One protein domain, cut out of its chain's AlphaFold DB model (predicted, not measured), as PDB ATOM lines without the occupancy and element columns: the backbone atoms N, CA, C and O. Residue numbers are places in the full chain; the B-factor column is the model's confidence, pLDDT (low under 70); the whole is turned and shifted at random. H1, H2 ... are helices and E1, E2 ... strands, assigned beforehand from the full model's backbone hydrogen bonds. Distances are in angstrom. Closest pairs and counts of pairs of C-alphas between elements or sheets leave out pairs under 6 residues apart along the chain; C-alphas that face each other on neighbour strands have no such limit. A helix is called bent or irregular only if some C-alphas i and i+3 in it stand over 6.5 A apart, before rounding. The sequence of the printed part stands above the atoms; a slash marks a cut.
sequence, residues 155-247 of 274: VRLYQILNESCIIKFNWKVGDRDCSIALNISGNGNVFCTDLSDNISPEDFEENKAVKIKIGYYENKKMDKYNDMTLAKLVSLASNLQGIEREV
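AT A GLANCE: This is residues 155 to 247 of the 274 residues of an uncharacterized protein of Wolbachia endosymbiont wPip_Mol of Culex molestus (UniProt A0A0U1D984). A twisted wall of three antiparallel strands, E2, E3 and E4, comes close at one end to a separate parallel pair, E1 and E5, and the short helix H3 bridges the two sheets near the middle of the domain. H1 packs on H3 near the far end of the wall, and H2 sits at the end of E5. The printed part has 93 residues, with five named strands and three named helices in the order E1 E2 E3 E4 H1 E5 H2 H3, and its class is mixed, helices and strands. It is compact, with a radius of gyration of the C-alphas of 13.2 A and spans of 40 by 28 by 19 A.

HOW THE PARTS SIT: E1, residues 156 to 160, is the parallel neighbour of E5, residues 210 to 214, at 20 degrees; N 158 and O 211 are 2.9 A apart, within hydrogen-bond range. E2, residues 164 to 173, meets E1 only through their link. E2 and E3, residues 176 to 185, form a hairpin at 163 degrees, with N 167 and O 182 2.8 A apart. E3 and E4, residues 190 to 195, form another at 151 degrees, with N 183 and O 191 2.8 A apart. E2, E3 and E4 make a meander, each strand the antiparallel neighbour of the one before, with E2 and E4 as edge strands. The closest C-alphas of E1 and E3, those of Ile 160 and Ser 185, are 7.3 A apart. H1, residues 201 to 204, and H3, residues 230 to 234, each only graze this sheet. H1 and H3 only just touch, with 3 pairs of C-alphas within 8 A, the closest being Phe 204 and Ala 231 at 4.8 A. The closest C-alphas of E5 and H3, Lys 211 and Leu 230, are 7.2 A apart; those of E4 and H3, Val 190 and Leu 233, 7.6 A. H2, residues 220 to 225, is not on the sheet of E2, E3 and E4; its closest C-alpha to E5 is Tyr 225, 5.4 A from that of Ile 214. H2 is irregular, with C-alphas 221 and 224 7.4 A apart. In H3 the O i to N i+4 pair is within hydrogen-bond range; in H2 0 of 2 are, beside 2 of 3 O i to N i+3 pairs, and H1 is too short for an i+4 pair.

IN THESE COORDINATES: E1 begins at C-alpha 156, (139.859, 99.354, 85.915), and measures 13.0 A. E2 measures 28.2 A, E3 29.1 A, E4 13.7 A and E5 13.4 A. H2 measures 10.0 A, H1 5.8 A and H3 6.1 A, ending at C-alpha 234, (125.901, 108.006, 91.361).

THE WHOLE: The C-alphas of Asp 175 and Glu 218 are the two farthest apart, 41.6 A. The printed part has no cut, and each link between successive named elements is tight. Residues 235 to 247 hold no named element. Mean pLDDT of the printed part is 80.8; residues 216 to 222 and 241 to 247 are under 70.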
ATOM      1  N   VAL A 155     140.788  95.262  88.154       83.94
ATOM      2  CA  VAL A 155     139.877  96.401  88.357       83.94
ATOM      3  C   VAL A 155     140.371  97.609  87.569       83.94
ATOM      4  O   VAL A 155     141.505  98.065  87.743       83.94
ATOM      5  N   ARG A 156     139.518  98.166  86.707       87.50
ATOM      6  CA  ARG A 156     139.859  99.354  85.915       87.50
ATOM      7  C   ARG A 156     139.696 100.618  86.743       87.50
ATOM      8  O   ARG A 156     138.638 100.871  87.306       87.50
ATOM      9  N   LEU A 157     140.734 101.441  86.765       88.62
ATOM     10  CA  LEU A 157     140.736 102.746  87.406       88.62
ATOM     11  C   LEU A 157     140.687 103.848  86.349       88.62
ATOM     12  O   LEU A 157     141.630 104.018  85.570       88.62
ATOM     13  N   TYR A 158     139.616 104.634  86.390       87.81
ATOM     14  CA  TYR A 158     139.417 105.824  85.574       87.81
ATOM     15  C   TYR A 158     139.686 107.059  86.404       87.81
ATOM     16  O   TYR A 158     139.023 107.299  87.406       87.81
ATOM     17  N   GLN A 159     140.644 107.867  85.977       87.12
ATOM     18  CA  GLN A 159     140.965 109.116  86.635       87.12
ATOM     19  C   GLN A 159     140.649 110.299  85.727       87.12
ATOM     20  O   GLN A 159     141.338 110.515  84.728       87.12
ATOM     21  N   ILE A 160     139.657 111.094  86.122       85.06
ATOM     22  CA  ILE A 160     139.264 112.338  85.455       85.06
ATOM     23  C   ILE A 160     140.113 113.471  86.023       85.06
ATOM     24  O   ILE A 160     140.033 113.778  87.210       85.06
ATOM     25  N   LEU A 161     140.996 114.039  85.199       78.44
ATOM     26  CA  LEU A 161     142.028 114.982  85.642       78.44
ATOM     27  C   LEU A 161     141.647 116.428  85.339       78.44
ATOM     28  O   LEU A 161     141.620 117.253  86.248       78.44
ATOM     29  N   ASN A 162     141.397 116.733  84.066       71.38
ATOM     30  CA  ASN A 162     141.008 118.059  83.601       71.38
ATOM     31  C   ASN A 162     139.760 117.958  82.727       71.38
ATOM     32  O   ASN A 162     139.537 116.930  82.090       71.38
ATOM     33  N   GLU A 163     139.014 119.064  82.664       77.12
ATOM     34  CA  GLU A 163     137.781 119.200  81.877       77.12
ATOM     35  C   GLU A 163     136.674 118.235  82.329       77.12
ATOM     36  O   GLU A 163     136.743 117.663  83.419       77.12
ATOM     37  N   SER A 164     135.613 118.129  81.532       79.12
ATOM     38  CA  SER A 164     134.506 117.209  81.771       79.12
ATOM     39  C   SER A 164     134.520 116.069  80.763       79.12
ATOM     40  O   SER A 164     134.881 116.248  79.596       79.12
ATOM     41  N   CYS A 165     134.116 114.892  81.227       81.00
ATOM     42  CA  CYS A 165     133.989 113.691  80.415       81.00
ATOM     43  C   CYS A 165     132.603 113.092  80.617       81.00
ATOM     44  O   CYS A 165     132.149 112.975  81.755       81.00
ATOM     45  N   ILE A 166     131.963 112.661  79.533       87.00
ATOM     46  CA  ILE A 166     130.815 111.762  79.641       87.00
ATOM     47  C   ILE A 166     131.334 110.338  79.661       87.00
ATOM     48  O   ILE A 166     132.092 109.944  78.776       87.00
ATOM     49  N   ILE A 167     130.916 109.575  80.660       88.31
ATOM     50  CA  ILE A 167     131.234 108.163  80.795       88.31
ATOM     51  C   ILE A 167     129.932 107.375  80.792       88.31
ATOM     52  O   ILE A 167     129.100 107.579  81.673       88.31
ATOM     53  N   LYS A 168     129.769 106.471  79.824       90.19
ATOM     54  CA  LYS A 168     128.670 105.503  79.793       90.19
ATOM     55  C   LYS A 168     129.152 104.152  80.288       90.19
ATOM     56  O   LYS A 168     129.977 103.525  79.626       90.19
ATOM     57  N   PHE A 169     128.616 103.723  81.423       90.38
ATOM     58  CA  PHE A 169     128.803 102.395  81.993       90.38
ATOM     59  C   PHE A 169     127.677 101.490  81.499       90.38
ATOM     60  O   PHE A 169     126.513 101.882  81.548       90.38
ATOM     61  N   ASN A 170     128.021 100.286  81.050       89.50
ATOM     62  CA  ASN A 170     127.062  99.234  80.718       89.50
ATOM     63  C   ASN A 170     127.451  97.985  81.508       89.50
ATOM     64  O   ASN A 170     128.620  97.614  81.487       89.50
ATOM     65  N   TRP A 171     126.520  97.342  82.205       89.75
ATOM     66  CA  TRP A 171     126.776  96.125  82.978       89.75
ATOM     67  C   TRP A 171     125.543  95.222  82.990       89.75
ATOM     68  O   TRP A 171     124.483  95.602  82.499       89.75
ATOM     69  N   LYS A 172     125.685  94.012  83.534       87.12
ATOM     70  CA  LYS A 172     124.583  93.056  83.670       87.12
ATOM     71  C   LYS A 172     124.268  92.783  85.132       87.12
ATOM     72  O   LYS A 172     125.189  92.578  85.920       87.12
ATOM     73  N   VAL A 173     122.978  92.703  85.450       88.12
ATOM     74  CA  VAL A 173     122.457  92.185  86.724       88.12
ATOM     75  C   VAL A 173     121.572  90.982  86.407       88.12
ATOM     76  O   VAL A 173     120.467  91.125  85.882       88.12
ATOM     77  N   GLY A 174     122.086  89.774  86.652       86.75
ATOM     78  CA  GLY A 174     121.493  88.557  86.089       86.75
ATOM     79  C   GLY A 174     121.472  88.628  84.558       86.75
ATOM     80  O   GLY A 174     122.508  88.872  83.938       86.75
ATOM     81  N   ASP A 175     120.293  88.465  83.959       87.06
ATOM     82  CA  ASP A 175     120.092  88.566  82.505       87.06
ATOM     83  C   ASP A 175     119.751  89.986  82.018       87.06
ATOM     84  O   ASP A 175     119.661  90.214  80.812       87.06
ATOM     85  N   ARG A 176     119.571  90.950  82.929       88.69
ATOM     86  CA  ARG A 176     119.159  92.319  82.596       88.69
ATOM     87  C   ARG A 176     120.359  93.198  82.253       88.69
ATOM     88  O   ARG A 176     121.296  93.313  83.045       88.69
ATOM     89  N   ASP A 177     120.286  93.861  81.101       89.44
ATOM     90  CA  ASP A 177     121.236  94.894  80.688       89.44
ATOM     91  C   ASP A 177     120.936  96.212  81.414       89.44
ATOM     92  O   ASP A 177     119.819  96.724  81.368       89.44
ATOM     93  N   CYS A 178     121.946  96.754  82.088       90.75
ATOM     94  CA  CYS A 178     121.882  98.008  82.829       90.75
ATOM     95  C   CYS A 178     122.854  99.010  82.205       90.75
ATOM     96  O   CYS A 178     123.971  98.649  81.826       90.75
ATOM     97  N   SER A 179     122.459 100.281  82.115       92.12
ATOM     98  CA  SER A 179     123.376 101.334  81.682       92.12
ATOM     99  C   SER A 179     123.113 102.677  82.351       92.12
ATOM    100  O   SER A 179     121.976 103.019  82.666       92.12
ATOM    101  N   ILE A 180     124.180 103.455  82.535       92.06
ATOM    102  CA  ILE A 180     124.116 104.846  82.988       92.06
ATOM    103  C   ILE A 180     125.187 105.666  82.276       92.06
ATOM    104  O   ILE A 180     126.334 105.230  82.161       92.06
ATOM    105  N   ALA A 181     124.831 106.860  81.811       91.31
ATOM    106  CA  ALA A 181     125.780 107.852  81.331       91.31
ATOM    107  C   ALA A 181     125.878 109.015  82.318       91.31
ATOM    108  O   ALA A 181     124.880 109.644  82.671       91.31
ATOM    109  N   LEU A 182     127.103 109.308  82.747       90.50
ATOM    110  CA  LEU A 182     127.417 110.360  83.703       90.50
ATOM    111  C   LEU A 182     128.354 111.381  83.063       90.50
ATOM    112  O   LEU A 182     129.428 111.022  82.583       90.50
ATOM    113  N   ASN A 183     127.987 112.658  83.106       88.75
ATOM    114  CA  ASN A 183     128.906 113.763  82.870       88.75
ATOM    115  C   ASN A 183     129.642 114.086  84.176       88.75
ATOM    116  O   ASN A 183     129.017 114.462  85.167       88.75
ATOM    117  N   ILE A 184     130.962 113.922  84.169       87.00
ATOM    118  CA  ILE A 184     131.835 114.060  85.334       87.00
ATOM    119  C   ILE A 184     132.871 115.136  85.032       87.00
ATOM    120  O   ILE A 184     133.681 114.991  84.112       87.00
ATOM    121  N   SER A 185     132.879 116.203  85.822       82.31
ATOM    122  CA  SER A 185     133.859 117.279  85.700       82.31
ATOM    123  C   SER A 185     135.080 117.054  86.590       82.31
ATOM    124  O   SER A 185     134.995 116.502  87.687       82.31
ATOM    125  N   GLY A 186     136.235 117.578  86.175       74.81
ATOM    126  CA  GLY A 186     137.479 117.513  86.950       74.81
ATOM    127  C   GLY A 186     137.432 118.219  88.316       74.81
ATOM    128  O   GLY A 186     138.323 118.010  89.138       74.81
ATOM    129  N   ASN A 187     136.405 119.037  88.587       76.94
ATOM    130  CA  ASN A 187     136.164 119.650  89.901       76.94
ATOM    131  C   ASN A 187     135.189 118.853  90.795       76.94
ATOM    132  O   ASN A 187     134.957 119.268  91.929       76.94
ATOM    133  N   GLY A 188     134.666 117.715  90.325       78.88
ATOM    134  CA  GLY A 188     133.837 116.805  91.122       78.88
ATOM    135  C   GLY A 188     132.328 116.944  90.940       78.88
ATOM    136  O   GLY A 188     131.599 116.266  91.658       78.88
ATOM    137  N   ASN A 189     131.843 117.772  90.009       84.62
ATOM    138  CA  ASN A 189     130.418 117.793  89.685       84.62
ATOM    139  C   ASN A 189     130.068 116.573  88.830       84.62
ATOM    140  O   ASN A 189     130.775 116.244  87.873       84.62
ATOM    141  N   VAL A 190     128.957 115.928  89.172       87.81
ATOM    142  CA  VAL A 190     128.446 114.750  88.474       87.81
ATOM    143  C   VAL A 190     126.992 115.007  88.091       87.81
ATOM    144  O   VAL A 190     126.201 115.496  88.901       87.81
ATOM    145  N   PHE A 191     126.647 114.683  86.850       88.62
ATOM    146  CA  PHE A 191     125.289 114.771  86.321       88.62
ATOM    147  C   PHE A 191     124.966 113.503  85.545       88.62
ATOM    148  O   PHE A 191     125.735 113.107  84.672       88.62
ATOM    149  N   CYS A 192     123.826 112.885  85.834       90.12
ATOM    150  CA  CYS A 192     123.323 111.788  85.022       90.12
ATOM    151  C   CYS A 192     122.679 112.341  83.752       90.12
ATOM    152  O   CYS A 192     121.795 113.192  83.832       90.12
ATOM    153  N   THR A 193     123.132 111.874  82.591       88.00
ATOM    154  CA  THR A 193     122.626 112.293  81.275       88.00
ATOM    155  C   THR A 193     121.742 111.240  80.617       88.00
ATOM    156  O   THR A 193     120.969 111.583  79.733       88.00
ATOM    157  N   ASP A 194     121.884 109.976  81.013       89.62
ATOM    158  CA  ASP A 194     121.119 108.841  80.490       89.62
ATOM    159  C   ASP A 194     121.115 107.723  81.541       89.62
ATOM    160  O   ASP A 194     122.129 107.515  82.211       89.62
ATOM    161  N   LEU A 195     119.999 107.017  81.692       92.00
ATOM    162  CA  LEU A 195     119.826 105.915  82.640       92.00
ATOM    163  C   LEU A 195     118.844 104.913  82.033       92.00
ATOM    164  O   LEU A 195     117.775 105.311  81.580       92.00
ATOM    165  N   SER A 196     119.189 103.624  82.028       88.94
ATOM    166  CA  SER A 196     118.250 102.601  81.561       88.94
ATOM    167  C   SER A 196     117.067 102.433  82.516       88.94
ATOM    168  O   SER A 196     117.214 102.574  83.731       88.94
ATOM    169  N   ASP A 197     115.918 102.055  81.961       86.00
ATOM    170  CA  ASP A 197     114.689 101.818  82.717       86.00
ATOM    171  C   ASP A 197     114.863 100.752  83.815       86.00
ATOM    172  O   ASP A 197     115.620  99.790  83.669       86.00
ATOM    173  N   ASN A 198     114.096 100.893  84.902       83.75
ATOM    174  CA  ASN A 198     114.013  99.929  86.008       83.75
ATOM    175  C   ASN A 198     115.352  99.612  86.709       83.75
ATOM    176  O   ASN A 198     115.525  98.503  87.215       83.75
ATOM    177  N   ILE A 199     116.303 100.551  86.741       88.00
ATOM    178  CA  ILE A 199     117.490 100.441  87.603       88.00
ATOM    179  C   ILE A 199     117.110 100.750  89.056       88.00
ATOM    180  O   ILE A 199     116.531 101.803  89.332       88.00
ATOM    181  N   SER A 200     117.479  99.863  89.983       87.69
ATOM    182  CA  SER A 200     117.396 100.109  91.427       87.69
ATOM    183  C   SER A 200     118.751 100.549  92.008       87.69
ATOM    184  O   SER A 200     119.793 100.333  91.382       87.69
ATOM    185  N   PRO A 201     118.786 101.156  93.211       85.81
ATOM    186  CA  PRO A 201     120.040 101.512  93.874       85.81
ATOM    187  C   PRO A 201     121.020 100.336  94.045       85.81
ATOM    188  O   PRO A 201     122.229 100.515  93.899       85.81
ATOM    189  N   GLU A 202     120.512  99.130  94.304       89.25
ATOM    190  CA  GLU A 202     121.313  97.916  94.497       89.25
ATOM    191  C   GLU A 202     122.038  97.484  93.214       89.25
ATOM    192  O   GLU A 202     123.145  96.948  93.280       89.25
ATOM    193  N   ASP A 203     121.471  97.776  92.039       90.88
ATOM    194  CA  ASP A 203     122.081  97.428  90.752       90.88
ATOM    195  C   ASP A 203     123.432  98.119  90.536       90.88
ATOM    196  O   ASP A 203     124.298  97.589  89.833       90.88
ATOM    197  N   PHE A 204     123.640  99.297  91.136       90.06
ATOM    198  CA  PHE A 204     124.909 100.021  91.035       90.06
ATOM    199  C   PHE A 204     126.036  99.367  91.841       90.06
ATOM    200  O   PHE A 204     127.208  99.547  91.496       90.06
ATOM    201  N   GLU A 205     125.711  98.612  92.894       89.62
ATOM    202  CA  GLU A 205     126.691  97.896  93.723       89.62
ATOM    203  C   GLU A 205     127.207  96.615  93.043       89.62
ATOM    204  O   GLU A 205     128.293  96.117  93.363       89.62
ATOM    205  N   GLU A 206     126.481  96.104  92.042       88.06
ATOM    206  CA  GLU A 206     126.916  94.958  91.237       88.06
ATOM    207  C   GLU A 206     128.048  95.309  90.257       88.06
ATOM    208  O   GLU A 206     128.814  94.432  89.841       88.06
ATOM    209  N   ASN A 207     128.247  96.594  89.937       86.00
ATOM    210  CA  ASN A 207     129.416  97.015  89.169       86.00
ATOM    211  C   ASN A 207     130.675  97.048  90.057       86.00
ATOM    212  O   ASN A 207     130.972  98.024  90.751       86.00
ATOM    213  N   LYS A 208     131.452  95.963  89.991       82.88
ATOM    214  CA  LYS A 208     132.721  95.788  90.729       82.88
ATOM    215  C   LYS A 208     133.969  95.946  89.862       82.88
ATOM    216  O   LYS A 208     135.085  95.921  90.377       82.88
ATOM    217  N   ALA A 209     133.794  96.086  88.552       80.88
ATOM    218  CA  ALA A 209     134.881  96.062  87.581       80.88
ATOM    219  C   ALA A 209     135.531  97.439  87.360       80.88
ATOM    220  O   ALA A 209     136.617  97.517  86.769       80.88
ATOM    221  N   VAL A 210     134.927  98.515  87.883       85.75
ATOM    222  CA  VAL A 210     135.460  99.874  87.753       85.75
ATOM    223  C   VAL A 210     135.602 100.611  89.078       85.75
ATOM    224  O   VAL A 210     134.835 100.454  90.029       85.75
ATOM    225  N   LYS A 211     136.607 101.479  89.105       90.50
ATOM    226  CA  LYS A 211     136.820 102.504  90.114       90.50
ATOM    227  C   LYS A 211     137.014 103.840  89.423       90.50
ATOM    228  O   LYS A 211     137.694 103.926  88.398       90.50
ATOM    229  N   ILE A 212     136.428 104.884  89.991       88.62
ATOM    230  CA  ILE A 212     136.500 106.238  89.456       88.62
ATOM    231  C   ILE A 212     137.208 107.140  90.457       88.62
ATOM    232  O   ILE A 212     136.881 107.170  91.641       88.62
ATOM    233  N   LYS A 213     138.174 107.904  89.957       88.81
ATOM    234  CA  LYS A 213     138.890 108.939  90.686       88.81
ATOM    235  C   LYS A 213     138.684 110.289  90.008       88.81
ATOM    236  O   LYS A 213     138.840 110.395  88.792       88.81
ATOM    237  N   ILE A 214     138.395 111.331  90.782       84.81
ATOM    238  CA  ILE A 214     138.263 112.700  90.260       84.81
ATOM    239  C   ILE A 214     139.362 113.591  90.839       84.81
ATOM    240  O   ILE A 214     139.596 113.622  92.046       84.81
ATOM    241  N   GLY A 215     140.022 114.347  89.966       72.00
ATOM    242  CA  GLY A 215     140.997 115.362  90.331       72.00
ATOM    243  C   GLY A 215     142.450 114.881  90.379       72.00
ATOM    244  O   GLY A 215     142.806 113.720  90.132       72.00
ATOM    245  N   TYR A 216     143.326 115.846  90.662       64.69
ATOM    246  CA  TYR A 216     144.776 115.678  90.649       64.69
ATOM    247  C   TYR A 216     145.298 115.118  91.979       64.69
ATOM    248  O   TYR A 216     144.872 115.556  93.045       64.69
ATOM    249  N   TYR A 217     146.273 114.202  91.906       53.16
ATOM    250  CA  TYR A 217     146.832 113.445  93.043       53.16
ATOM    251  C   TYR A 217     147.365 114.290  94.216       53.16
ATOM    252  O   TYR A 217     147.540 113.760  95.303       53.16
ATOM    253  N   GLU A 218     147.631 115.576  94.008       51.84
ATOM    254  CA  GLU A 218     148.249 116.453  95.012       51.84
ATOM    255  C   GLU A 218     147.229 117.307  95.778       51.84
ATOM    256  O   GLU A 218     147.580 117.974  96.752       51.84
ATOM    257  N   ASN A 219     145.954 117.291  95.381       58.25
ATOM    258  CA  ASN A 219     144.927 118.048  96.081       58.25
ATOM    259  C   ASN A 219     144.257 117.183  97.156       58.25
ATOM    260  O   ASN A 219     143.238 116.553  96.889       58.25
ATOM    261  N   LYS A 220     144.787 117.212  98.388       57.66
ATOM    262  CA  LYS A 220     144.223 116.499  99.559       57.66
ATOM    263  C   LYS A 220     142.727 116.774  99.795       57.66
ATOM    264  O   LYS A 220     142.030 115.967 100.396       57.66
ATOM    265  N   LYS A 221     142.186 117.896  99.298       63.94
ATOM    266  CA  LYS A 221     140.743 118.196  99.384       63.94
ATOM    267  C   LYS A 221     139.875 117.292  98.492       63.94
ATOM    268  O   LYS A 221     138.657 117.289  98.653       63.94
ATOM    269  N   MET A 222     140.484 116.545  97.570       67.69
ATOM    270  CA  MET A 222     139.814 115.631  96.641       67.69
ATOM    271  C   MET A 222     139.913 114.161  97.069       67.69
ATOM    272  O   MET A 222     139.439 113.300  96.336       67.69
ATOM    273  N   ASP A 223     140.457 113.854  98.254       70.12
ATOM    274  CA  ASP A 223     140.615 112.463  98.702       70.12
ATOM    275  C   ASP A 223     139.282 111.710  98.814       70.12
ATOM    276  O   ASP A 223     139.224 110.511  98.550       70.12
ATOM    277  N   LYS A 224     138.187 112.430  99.096       73.50
ATOM    278  CA  LYS A 224     136.823 111.880  99.077       73.50
ATOM    279  C   LYS A 224     136.372 111.355  97.707       73.50
ATOM    280  O   LYS A 224     135.411 110.598  97.648       73.50
ATOM    281  N   TYR A 225     137.045 111.752  96.627       79.12
ATOM    282  CA  TYR A 225     136.764 111.321  95.258       79.12
ATOM    283  C   TYR A 225     137.771 110.287  94.747       79.12
ATOM    284  O   TYR A 225     137.913 110.129  93.536       79.12
ATOM    285  N   ASN A 226     138.502 109.610  95.634       83.19
ATOM    286  CA  ASN A 226     139.407 108.526  95.266       83.19
ATOM    287  C   ASN A 226     138.670 107.183  95.227       83.19
ATOM    288  O   ASN A 226     137.889 106.874  96.124       83.19
ATOM    289  N   ASP A 227     138.967 106.384  94.199       84.25
ATOM    290  CA  ASP A 227     138.576 104.977  94.063       84.25
ATOM    291  C   ASP A 227     137.090 104.701  94.377       84.25
ATOM    292  O   ASP A 227     136.721 103.737  95.058       84.25
ATOM    293  N   MET A 228     136.214 105.571  93.873       90.25
ATOM    294  CA  MET A 228     134.767 105.463  94.033       90.25
ATOM    295  C   MET A 228     134.221 104.282  93.227       90.25
ATOM    296  O   MET A 228     134.643 104.050  92.094       90.25
ATOM    297  N   THR A 229     133.273 103.544  93.808       90.94
ATOM    298  CA  THR A 229     132.413 102.609  93.063       90.94
ATOM    299  C   THR A 229     131.445 103.384  92.172       90.94
ATOM    300  O   THR A 229     131.266 104.593  92.356       90.94
ATOM    301  N   LEU A 230     130.782 102.689  91.244       90.06
ATOM    302  CA  LEU A 230     129.700 103.287  90.467       90.06
ATOM    303  C   LEU A 230     128.598 103.841  91.386       90.06
ATOM    304  O   LEU A 230     128.220 104.995  91.230       90.06
ATOM    305  N   ALA A 231     128.182 103.089  92.410       90.44
ATOM    306  CA  ALA A 231     127.194 103.541  93.393       90.44
ATOM    307  C   ALA A 231     127.587 104.854  94.099       90.44
ATOM    308  O   ALA A 231     126.815 105.813  94.117       90.44
ATOM    309  N   LYS A 232     128.831 104.958  94.594       90.81
ATOM    310  CA  LYS A 232     129.341 106.199  95.213       90.81
ATOM    311  C   LYS A 232     129.402 107.371  94.238       90.81
ATOM    312  O   LYS A 232     129.224 108.517  94.636       90.81
ATOM    313  N   LEU A 233     129.705 107.108  92.970       90.62
ATOM    314  CA  LEU A 233     129.716 108.146  91.947       90.62
ATOM    315  C   LEU A 233     128.289 108.627  91.639       90.62
ATOM    316  O   LEU A 233     128.066 109.828  91.509       90.62
ATOM    317  N   VAL A 234     127.323 107.707  91.579       90.31
ATOM    318  CA  VAL A 234     125.901 108.006  91.361       90.31
ATOM    319  C   VAL A 234     125.312 108.830  92.503       90.31
ATOM    320  O   VAL A 234     124.576 109.773  92.228       90.31
ATOM    321  N   SER A 235     125.700 108.599  93.763       88.25
ATOM    322  CA  SER A 235     125.232 109.434  94.886       88.25
ATOM    323  C   SER A 235     125.678 110.905  94.787       88.25
ATOM    324  O   SER A 235     125.115 111.787  95.439       88.25
ATOM    325  N   LEU A 236     126.697 111.204  93.971       87.50
ATOM    326  CA  LEU A 236     127.127 112.575  93.673       87.50
ATOM    327  C   LEU A 236     126.337 113.217  92.521       87.50
ATOM    328  O   LEU A 236     126.453 114.427  92.321       87.50
ATOM    329  N   ALA A 237     125.568 112.439  91.754       86.19
ATOM    330  CA  ALA A 237     124.803 112.940  90.622       86.19
ATOM    331  C   ALA A 237     123.625 113.786  91.117       86.19
ATOM    332  O   ALA A 237     122.614 113.261  91.577       86.19
ATOM    333  N   SER A 238     123.757 115.110  91.017       75.88
ATOM    334  CA  SER A 238     122.815 116.068  91.622       75.88
ATOM    335  C   SER A 238     121.350 115.875  91.211       75.88
ATOM    336  O   SER A 238     120.456 116.114  92.010       75.88
ATOM    337  N   ASN A 239     121.093 115.396  89.993       75.81
ATOM    338  CA  ASN A 239     119.748 115.138  89.480       75.81
ATOM    339  C   ASN A 239     119.168 113.767  89.868       75.81
ATOM    340  O   ASN A 239     118.001 113.513  89.596       75.81
ATOM    341  N   LEU A 240     119.965 112.895  90.490       76.94
ATOM    342  CA  LEU A 240     119.503 111.634  91.078       76.94
ATOM    343  C   LEU A 240     119.422 111.715  92.615       76.94
ATOM    344  O   LEU A 240     118.865 110.820  93.251       76.94
ATOM    345  N   GLN A 241     119.931 112.800  93.218       61.47
ATOM    346  CA  GLN A 241     119.787 113.090  94.646       61.47
ATOM    347  C   GLN A 241     118.307 113.347  94.968       61.47
ATOM    348  O   GLN A 241     117.790 114.441  94.762       61.47
ATOM    349  N   GLY A 242     117.615 112.305  95.434       50.81
ATOM    350  CA  GLY A 242     116.173 112.321  95.712       50.81
ATOM    351  C   GLY A 242     115.425 111.064  95.260       50.81
ATOM    352  O   GLY A 242     114.352 110.791  95.785       50.81
ATOM    353  N   ILE A 243     116.007 110.251  94.367       50.16
ATOM    354  CA  ILE A 243     115.420 108.964  93.937       50.16
ATOM    355  C   ILE A 243     115.498 107.903  95.056       50.16
ATOM    356  O   ILE A 243     114.753 106.929  95.046       50.16
ATOM    357  N   GLU A 244     116.298 108.135  96.103       45.84
ATOM    358  CA  GLU A 244     116.407 107.265  97.287       45.84
ATOM    359  C   GLU A 244     115.113 107.132  98.131       45.84
ATOM    360  O   GLU A 244     115.145 106.476  99.173       45.84
ATOM    361  N   ARG A 245     113.968 107.734  97.751       38.72
ATOM    362  CA  ARG A 245     112.749 107.712  98.593       38.72
ATOM    363  C   ARG A 245     111.387 107.523  97.930       38.72
ATOM    364  O   ARG A 245     110.406 107.479  98.669       38.72
ATOM    365  N   GLU A 246     111.281 107.310  96.624       35.03
ATOM    366  CA  GLU A 246     110.021 106.803  96.057       35.03
ATOM    367  C   GLU A 246     110.142 105.309  95.766       35.03
ATOM    368  O   GLU A 246     110.161 104.849  94.629       35.03
ATOM    369  N   VAL A 247     110.155 104.523  96.847       34.91
ATOM    370  CA  VAL A 247     109.495 103.218  96.789       34.91
ATOM    371  C   VAL A 247     108.044 103.536  96.458       34.91
ATOM    372  O   VAL A 247     107.289 103.984  97.325       34.91
TER     373      VAL A 247